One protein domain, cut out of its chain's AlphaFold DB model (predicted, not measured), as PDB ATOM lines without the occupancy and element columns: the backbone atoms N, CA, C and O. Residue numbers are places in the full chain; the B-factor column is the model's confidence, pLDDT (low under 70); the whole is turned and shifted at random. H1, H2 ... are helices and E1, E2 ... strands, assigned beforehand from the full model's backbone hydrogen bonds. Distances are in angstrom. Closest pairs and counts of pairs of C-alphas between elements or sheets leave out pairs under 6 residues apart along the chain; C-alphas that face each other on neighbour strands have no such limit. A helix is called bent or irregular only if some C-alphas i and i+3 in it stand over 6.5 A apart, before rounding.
ATOM      1  N   PRO A  39      91.073 -11.248  83.485       85.25
ATOM      2  CA  PRO A  39      90.272 -10.394  82.622       85.25
ATOM      3  C   PRO A  39      89.160  -9.721  83.432       85.25
ATOM      4  O   PRO A  39      88.832 -10.149  84.546       85.25
ATOM      5  N   ILE A  40      88.553  -8.686  82.848       83.81
ATOM      6  CA  ILE A  40      87.295  -8.165  83.376       83.81
ATOM      7  C   ILE A  40      86.222  -9.258  83.349       83.81
ATOM      8  O   ILE A  40      86.345 -10.246  82.619       83.81
ATOM      9  N   GLU A  41      85.170  -9.102  84.149       77.25
ATOM     10  CA  GLU A  41      84.038 -10.018  84.094       77.25
ATOM     11  C   GLU A  41      83.378  -9.953  82.706       77.25
ATOM     12  O   GLU A  41      82.775  -8.953  82.308       77.25
ATOM     13  N   LEU A  42      83.550 -11.034  81.943       70.12
ATOM     14  CA  LEU A  42      83.036 -11.197  80.587       70.12
ATOM     15  C   LEU A  42      82.007 -12.331  80.546       70.12
ATOM     16  O   LEU A  42      82.016 -13.236  81.378       70.12
ATOM     17  N   LEU A  43      81.158 -12.309  79.513       64.50
ATOM     18  CA  LEU A  43      80.001 -13.191  79.253       64.50
ATOM     19  C   LEU A  43      80.276 -14.707  79.187       64.50
ATOM     20  O   LEU A  43      79.390 -15.454  78.776       64.50
ATOM     21  N   ALA A  44      81.466 -15.189  79.553       62.72
ATOM     22  CA  ALA A  44      81.831 -16.603  79.472       62.72
ATOM     23  C   ALA A  44      80.803 -17.519  80.166       62.72
ATOM     24  O   ALA A  44      80.587 -18.637  79.705       62.72
ATOM     25  N   TYR A  45      80.116 -17.013  81.200       62.66
ATOM     26  CA  TYR A  45      78.961 -17.656  81.826       62.66
ATOM     27  C   TYR A  45      77.872 -16.625  82.131       62.66
ATOM     28  O   TYR A  45      77.893 -15.952  83.163       62.66
ATOM     29  N   VAL A  46      76.926 -16.487  81.199       65.12
ATOM     30  CA  VAL A  46      75.752 -15.627  81.376       65.12
ATOM     31  C   VAL A  46      74.834 -16.235  82.426       65.12
ATOM     32  O   VAL A  46      74.321 -17.336  82.246       65.12
ATOM     33  N   CYS A  47      74.613 -15.496  83.507       69.88
ATOM     34  CA  CYS A  47      73.757 -15.935  84.613       69.88
ATOM     35  C   CYS A  47      72.449 -15.175  84.718       69.88
ATOM     36  O   CYS A  47      71.562 -15.549  85.480       69.88
ATOM     37  N   GLU A  48      72.316 -14.140  83.900       72.50
ATOM     38  CA  GLU A  48      71.121 -13.337  83.757       72.50
ATOM     39  C   GLU A  48      70.909 -13.079  82.263       72.50
ATOM     40  O   GLU A  48      71.843 -12.689  81.563       72.50
ATOM     41  N   TRP A  49      69.699 -13.336  81.754       77.44
ATOM     42  CA  TRP A  49      69.346 -13.061  80.362       77.44
ATOM     43  C   TRP A  49      68.194 -12.047  80.296       77.44
ATOM     44  O   TRP A  49      67.108 -12.352  80.793       77.44
ATOM     45  N   PRO A  50      68.381 -10.879  79.655       78.94
ATOM     46  CA  PRO A  50      69.606 -10.423  78.989       78.94
ATOM     47  C   PRO A  50      70.718 -10.058  79.997       78.94
ATOM     48  O   PRO A  50      70.408  -9.647  81.113       78.94
ATOM     49  N   PRO A  51      72.006 -10.171  79.621       77.00
ATOM     50  CA  PRO A  51      73.096  -9.828  80.524       77.00
ATOM     51  C   PRO A  51      73.099  -8.328  80.811       77.00
ATOM     52  O   PRO A  51      73.185  -7.509  79.890       77.00
ATOM     53  N   SER A  52      73.049  -7.957  82.089       83.00
ATOM     54  CA  SER A  52      73.232  -6.565  82.490       83.00
ATOM     55  C   SER A  52      74.686  -6.148  82.282       83.00
ATOM     56  O   SER A  52      75.612  -6.872  82.660       83.00
ATOM     57  N   LYS A  53      74.877  -4.968  81.700       85.88
ATOM     58  CA  LYS A  53      76.183  -4.339  81.504       85.88
ATOM     59  C   LYS A  53      76.437  -3.319  82.602       85.88
ATOM     60  O   LYS A  53      75.491  -2.684  83.071       85.88
ATOM     61  N   TYR A  54      77.695  -3.136  82.968       85.88
ATOM     62  CA  TYR A  54      78.107  -2.070  83.869       85.88
ATOM     63  C   TYR A  54      79.537  -1.638  83.570       85.88
ATOM     64  O   TYR A  54      80.330  -2.382  83.003       85.88
ATOM     65  N   ASP A  55      79.852  -0.409  83.947       91.12
ATOM     66  CA  ASP A  55      81.207   0.104  83.878       91.12
ATOM     67  C   ASP A  55      82.016  -0.397  85.072       91.12
ATOM     68  O   ASP A  55      81.577  -0.265  86.216       91.12
ATOM     69  N   ALA A  56      83.224  -0.885  84.814       91.56
ATOM     70  CA  ALA A  56      84.132  -1.335  85.854       91.56
ATOM     71  C   ALA A  56      85.575  -0.922  85.576       91.56
ATOM     72  O   ALA A  56      85.975  -0.640  84.446       91.56
ATOM     73  N   TRP A  57      86.359  -0.883  86.645       93.00
ATOM     74  CA  TRP A  57      87.790  -0.642  86.602       93.00
ATOM     75  C   TRP A  57      88.540  -1.948  86.822       93.00
ATOM     76  O   TRP A  57      88.158  -2.754  87.664       93.00
ATOM     77  N   ARG A  58      89.642  -2.146  86.105       92.31
ATOM     78  CA  ARG A  58      90.566  -3.260  86.337       92.31
ATOM     79  C   ARG A  58      92.005  -2.796  86.238       92.31
ATOM     80  O   ARG A  58      92.304  -1.844  85.520       92.31
ATOM     81  N   TRP A  59      92.911  -3.504  86.893       92.62
ATOM     82  CA  TRP A  59      94.334  -3.343  86.651       92.62
ATOM     83  C   TRP A  59      94.707  -3.958  85.301       92.62
ATOM     84  O   TRP A  59      94.439  -5.131  85.026       92.62
ATOM     85  N   ASP A  60      95.354  -3.169  84.450       91.44
ATOM     86  CA  ASP A  60      95.952  -3.631  83.209       91.44
ATOM     87  C   ASP A  60      97.442  -3.915  83.413       91.44
ATOM     88  O   ASP A  60      98.292  -3.033  83.305       91.44
ATOM     89  N   ALA A  61      97.771  -5.170  83.718       84.56
ATOM     90  CA  ALA A  61      99.157  -5.607  83.873       84.56
ATOM     91  C   ALA A  61      99.932  -5.681  82.541       84.56
ATOM     92  O   ALA A  61     101.163  -5.717  82.570       84.56
ATOM     93  N   ASN A  62      99.237  -5.702  81.397       76.75
ATOM     94  CA  ASN A  62      99.828  -5.917  80.070       76.75
ATOM     95  C   ASN A  62      99.855  -4.648  79.200       76.75
ATOM     96  O   ASN A  62     100.510  -4.632  78.160       76.75
ATOM     97  N   GLY A  63      99.162  -3.587  79.612       66.12
ATOM     98  CA  GLY A  63      99.128  -2.310  78.907       66.12
ATOM     99  C   GLY A  63     100.439  -1.533  78.960       66.12
ATOM    100  O   GLY A  63     101.229  -1.649  79.900       66.12
ATOM    101  N   ALA A  64     100.629  -0.653  77.972       57.56
ATOM    102  CA  ALA A  64     101.829   0.174  77.815       57.56
ATOM    103  C   ALA A  64     102.156   1.043  79.048       57.56
ATOM    104  O   ALA A  64     103.325   1.314  79.315       57.56
ATOM    105  N   ALA A  65     101.141   1.453  79.818       63.16
ATOM    106  CA  ALA A  65     101.316   2.278  81.013       63.16
ATOM    107  C   ALA A  65     101.290   1.486  82.334       63.16
ATOM    108  O   ALA A  65     101.830   1.980  83.319       63.16
ATOM    109  N   SER A  66     100.793   0.245  82.350       74.38
ATOM    110  CA  SER A  66     100.380  -0.525  83.541       74.38
ATOM    111  C   SER A  66      99.637   0.302  84.599       74.38
ATOM    112  O   SER A  66     100.240   1.107  85.307       74.38
ATOM    113  N   GLY A  67      98.335   0.087  84.743       89.56
ATOM    114  CA  GLY A  67      97.518   0.844  85.690       89.56
ATOM    115  C   GLY A  67      96.040   0.507  85.576       89.56
ATOM    116  O   GLY A  67      95.664  -0.403  84.842       89.56
ATOM    117  N   CYS A  68      95.204   1.237  86.308       93.31
ATOM    118  CA  CYS A  68      93.763   1.017  86.295       93.31
ATOM    119  C   CYS A  68      93.123   1.584  85.025       93.31
ATOM    120  O   CYS A  68      93.289   2.762  84.705       93.31
ATOM    121  N   VAL A  69      92.375   0.742  84.315       92.88
ATOM    122  CA  VAL A  69      91.639   1.084  83.092       92.88
ATOM    123  C   VAL A  69      90.154   0.824  83.295       92.88
ATOM    124  O   VAL A  69      89.781  -0.088  84.033       92.88
ATOM    125  N   LYS A  70      89.317   1.639  82.653       93.25
ATOM    126  CA  LYS A  70      87.861   1.491  82.673       93.25
ATOM    127  C   LYS A  70      87.405   0.700  81.451       93.25
ATOM    128  O   LYS A  70      87.781   1.050  80.334       93.25
ATOM    129  N   GLU A  71      86.582  -0.317  81.658       90.50
ATOM    130  CA  GLU A  71      86.041  -1.184  80.609       90.50
ATOM    131  C   GLU A  71      84.568  -1.533  80.894       90.50
ATOM    132  O   GLU A  71      84.107  -1.460  82.035       90.50
ATOM    133  N   GLU A  72      83.821  -1.899  79.847       88.69
ATOM    134  CA  GLU A  72      82.455  -2.421  79.989       88.69
ATOM    135  C   GLU A  72      82.530  -3.885  80.440       88.69
ATOM    136  O   GLU A  72      83.090  -4.736  79.745       88.69
ATOM    137  N   ALA A  73      81.957  -4.171  81.603       87.12
ATOM    138  CA  ALA A  73      81.797  -5.506  82.148       87.12
ATOM    139  C   ALA A  73      80.378  -6.026  81.913       87.12
ATOM    140  O   ALA A  73      79.411  -5.274  81.730       87.12
ATOM    141  N   HIS A  74      80.247  -7.346  81.973       84.69
ATOM    142  CA  HIS A  74      78.961  -8.019  81.970       84.69
ATOM    143  C   HIS A  74      78.790  -8.779  83.269       84.69
ATOM    144  O   HIS A  74      79.685  -9.506  83.685       84.69
ATOM    145  N   LYS A  75      77.611  -8.669  83.873       78.12
ATOM    146  CA  LYS A  75      77.283  -9.438  85.070       78.12
ATOM    147  C   LYS A  75      77.161 -10.921  84.706       78.12
ATOM    148  O   LYS A  75      76.253 -11.317  83.970       78.12
ATOM    149  N   GLY A  76      78.093 -11.726  85.196       76.00
ATOM    150  CA  GLY A  76      78.168 -13.172  85.024       76.00
ATOM    151  C   GLY A  76      78.089 -13.905  86.368       76.00
ATOM    152  O   GLY A  76      77.795 -13.321  87.405       76.00
ATOM    153  N   CYS A  77      78.313 -15.221  86.354       76.62
ATOM    154  CA  CYS A  77      78.453 -16.018  87.592       76.62
ATOM    155  C   CYS A  77      79.896 -16.146  88.069       76.62
ATOM    156  O   CYS A  77      80.171 -16.852  89.039       76.62
ATOM    157  N   SER A  78      80.844 -15.578  87.338       77.88
ATOM    158  CA  SER A  78      82.263 -15.795  87.594       77.88
ATOM    159  C   SER A  78      82.980 -14.454  87.652       77.88
ATOM    160  O   SER A  78      83.841 -14.196  86.807       77.88
ATOM    161  N   PRO A  79      82.617 -13.590  88.622       77.88
ATOM    162  CA  PRO A  79      83.301 -12.326  88.807       77.88
ATOM    163  C   PRO A  79      84.769 -12.594  89.135       77.88
ATOM    164  O   PRO A  79      85.102 -13.456  89.952       77.88
ATOM    165  N   THR A  80      85.659 -11.854  88.487       86.00
ATOM    166  CA  THR A  80      87.082 -11.872  88.822       86.00
ATOM    167  C   THR A  80      87.351 -10.865  89.937       86.00
ATOM    168  O   THR A  80      86.589  -9.918  90.143       86.00
ATOM    169  N   LYS A  81      88.453 -11.036  90.674       90.75
ATOM    170  CA  LYS A  81      88.856 -10.050  91.687       90.75
ATOM    171  C   LYS A  81      89.419  -8.764  91.077       90.75
ATOM    172  O   LYS A  81      89.516  -7.760  91.774       90.75
ATOM    173  N   ASN A  82      89.778  -8.795  89.792       91.56
ATOM    174  CA  ASN A  82      90.271  -7.655  89.023       91.56
ATOM    175  C   ASN A  82      89.113  -6.867  88.397       91.56
ATOM    176  O   ASN A  82      89.039  -6.701  87.181       91.56
ATOM    177  N   ASN A  83      88.169  -6.465  89.244       90.44
ATOM    178  CA  ASN A  83      86.925  -5.828  88.847       90.44
ATOM    179  C   ASN A  83      86.427  -4.930  89.990       90.44
ATOM    180  O   ASN A  83      85.927  -5.409  91.011       90.44
ATOM    181  N   PHE A  84      86.643  -3.630  89.832       91.31
ATOM    182  CA  PHE A  84      86.486  -2.609  90.860       91.31
ATOM    183  C   PHE A  84      85.435  -1.584  90.439       91.31
ATOM    184  O   PHE A  84      85.326  -1.228  89.262       91.31
ATOM    185  N   LYS A  85      84.691  -1.043  91.406       90.25
ATOM    186  CA  LYS A  85      83.635  -0.053  91.126       90.25
ATOM    187  C   LYS A  85      84.189   1.341  90.841       90.25
ATOM    188  O   LYS A  85      83.488   2.180  90.277       90.25
ATOM    189  N   SER A  86      85.433   1.613  91.237       92.56
ATOM    190  CA  SER A  86      86.077   2.909  91.033       92.56
ATOM    191  C   SER A  86      87.565   2.782  90.717       92.56
ATOM    192  O   SER A  86      88.206   1.760  90.975       92.56
ATOM    193  N   TYR A  87      88.107   3.854  90.144       93.50
ATOM    194  CA  TYR A  87      89.528   3.973  89.845       93.50
ATOM    195  C   TYR A  87      90.373   3.928  91.123       93.50
ATOM    196  O   TYR A  87      91.391   3.244  91.164       93.50
ATOM    197  N   GLU A  88      89.920   4.613  92.174       95.06
ATOM    198  CA  GLU A  88      90.580   4.687  93.479       95.06
ATOM    199  C   GLU A  88      90.639   3.309  94.142       95.06
ATOM    200  O   GLU A  88      91.706   2.891  94.572       95.06
ATOM    201  N   GLU A  89      89.532   2.560  94.139       94.00
ATOM    202  CA  GLU A  89      89.495   1.201  94.693       94.00
ATOM    203  C   GLU A  89      90.465   0.265  93.954       94.00
ATOM    204  O   GLU A  89      91.198  -0.504  94.581       94.00
ATOM    205  N   CYS A  90      90.529   0.374  92.624       94.00
ATOM    206  CA  CYS A  90      91.501  -0.363  91.824       94.00
ATOM    207  C   CYS A  90      92.946   0.014  92.185       94.00
ATOM    208  O   CYS A  90      93.790  -0.867  92.354       94.00
ATOM    209  N   LEU A  91      93.252   1.307  92.325       93.44
ATOM    210  CA  LEU A  91      94.596   1.755  92.681       93.44
ATOM    211  C   LEU A  91      95.001   1.306  94.084       93.44
ATOM    212  O   LEU A  91      96.116   0.816  94.247       93.44
ATOM    213  N   ASP A  92      94.115   1.443  95.066       93.88
ATOM    214  CA  ASP A  92      94.405   1.149  96.470       93.88
ATOM    215  C   ASP A  92      94.611  -0.352  96.712       93.88
ATOM    216  O   ASP A  92      95.451  -0.742  97.524       93.88
ATOM    217  N   ILE A  93      93.878  -1.206  95.989       92.75
ATOM    218  CA  ILE A  93      93.941  -2.664  96.151       92.75
ATOM    219  C   ILE A  93      94.962  -3.291  95.195       92.75
ATOM    220  O   ILE A  93      95.852  -4.025  95.628       92.75
ATOM    221  N   ALA A  94      94.854  -3.022  93.892       93.06
ATOM    222  CA  ALA A  94      95.696  -3.667  92.889       93.06
ATOM    223  C   ALA A  94      97.051  -2.969  92.721       93.06
ATOM    224  O   ALA A  94      98.041  -3.638  92.440       93.06
ATOM    225  N   GLY A  95      97.145  -1.653  92.927       91.81
ATOM    226  CA  GLY A  95      98.394  -0.900  92.765       91.81
ATOM    227  C   GLY A  95      99.562  -1.437  93.602       91.81
ATOM    228  O   GLY A  95     100.611  -1.742  93.025       91.81
ATOM    229  N   PRO A  96      99.404  -1.629  94.925       90.88
ATOM    230  CA  PRO A  96     100.451  -2.186  95.780       90.88
ATOM    231  C   PRO A  96     100.851  -3.623  95.433       90.88
ATOM    232  O   PRO A  96     101.979  -4.018  95.701       90.88
ATOM    233  N   VAL A  97      99.952  -4.411  94.840       91.44
ATOM    234  CA  VAL A  97     100.206  -5.822  94.507       91.44
ATOM    235  C   VAL A  97     100.820  -5.942  93.110       91.44
ATOM    236  O   VAL A  97     101.871  -6.549  92.921       91.44
ATOM    237  N   CYS A  98     100.199  -5.309  92.122       90.50
ATOM    238  CA  CYS A  98     100.546  -5.431  90.714       90.50
ATOM    239  C   CYS A  98     101.648  -4.459  90.275       90.50
ATOM    240  O   CYS A  98     102.432  -4.782  89.379       90.50
ATOM    241  N   GLY A  99     101.753  -3.283  90.905       81.38
ATOM    242  CA  GLY A  99     102.776  -2.277  90.603       81.38
ATOM    243  C   GLY A  99     104.198  -2.727  90.954       81.38
ATOM    244  O   GLY A  99     105.159  -2.320  90.299       81.38
ATOM    245  N   LEU A 100     104.340  -3.644  91.919       66.56
ATOM    246  CA  LEU A 100     105.632  -4.206  92.329       66.56
ATOM    247  C   LEU A 100     106.288  -5.086  91.252       66.56
ATOM    248  O   LEU A 100     107.508  -5.254  91.273       66.56
ATOM    249  N   ARG A 101     105.536  -5.576  90.250       57.56
ATOM    250  CA  ARG A 101     106.114  -6.325  89.114       57.56
ATOM    251  C   ARG A 101     107.140  -5.523  88.303       57.56
ATOM    252  O   ARG A 101     107.897  -6.126  87.547       57.56
ATOM    253  N   ARG A 102     107.205  -4.195  88.450       56.06
ATOM    254  CA  ARG A 102     108.214  -3.363  87.773       56.06
ATOM    255  C   ARG A 102     109.598  -3.372  88.426       56.06
ATOM    256  O   ARG A 102     110.554  -3.018  87.748       56.06
ATOM    257  N   TYR A 103     109.724  -3.794  89.686       49.91
ATOM    258  CA  TYR A 103     110.988  -3.708  90.436       49.91
ATOM    259  C   TYR A 103     111.742  -5.041  90.574       49.91
ATOM    260  O   TYR A 103     112.829  -5.066  91.140       49.91
TER     261      TYR A 103
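Overview. This is residues 39 to 103 of the 105 residues of the protein "uncharacterized protein LOC114329247" of Diabrotica virgifera virgifera (western corn rootworm) (UniProt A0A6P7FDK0). A bent antiparallel hairpin, E1 and E2, has one kinked helix, H1, packed on it towards its turn; loop residues 46 to 51 make the rod's opposite end. The 65 printed residues hold E1, E2, H1 in that order, a mixed class with under half in named elements. The rod spans 43 by 19 by 18 A, only just compact, close to loose, with a radius of gyration of the C-alphas of 12.6 A.

Along the chain. After unnamed residues 39 to 52, find C-alpha 53 at (76.183, -4.339, 81.504), where E1, residues 53 to 60, begins its 19.9 A. E2, residues 67 to 74, runs 20.9 A. H1, residues 87 to 102, runs 20.2 A to (108.214, -3.363, 87.773); it is irregular, but only just: C-alphas 93 and 96 are 6.54 A apart.

Arrangement. In the hairpin, look for N 56 and O 71, 3.0 A apart, within hydrogen-bond range; the strands' directions differ by 151 degrees. E1 bends at residue 57, E2 at 70. The closest C-alphas of E1 and H1 are Trp 57 and Tyr 87, 5.9 A; of E2 and H1, Cys 68 and Cys 90, 6.1 A. In H1, 7 of 12 O i to N i+4 pairs are within range.

Size, cuts and confidence. The C-alphas farthest apart, Trp 49 and Tyr 103, are 43.9 A apart. The printed part has no cut; E2 to H1 is a long link. Look for pLDDT under 70 at residues 43 to 47, 63 to 65 and 100 to 103.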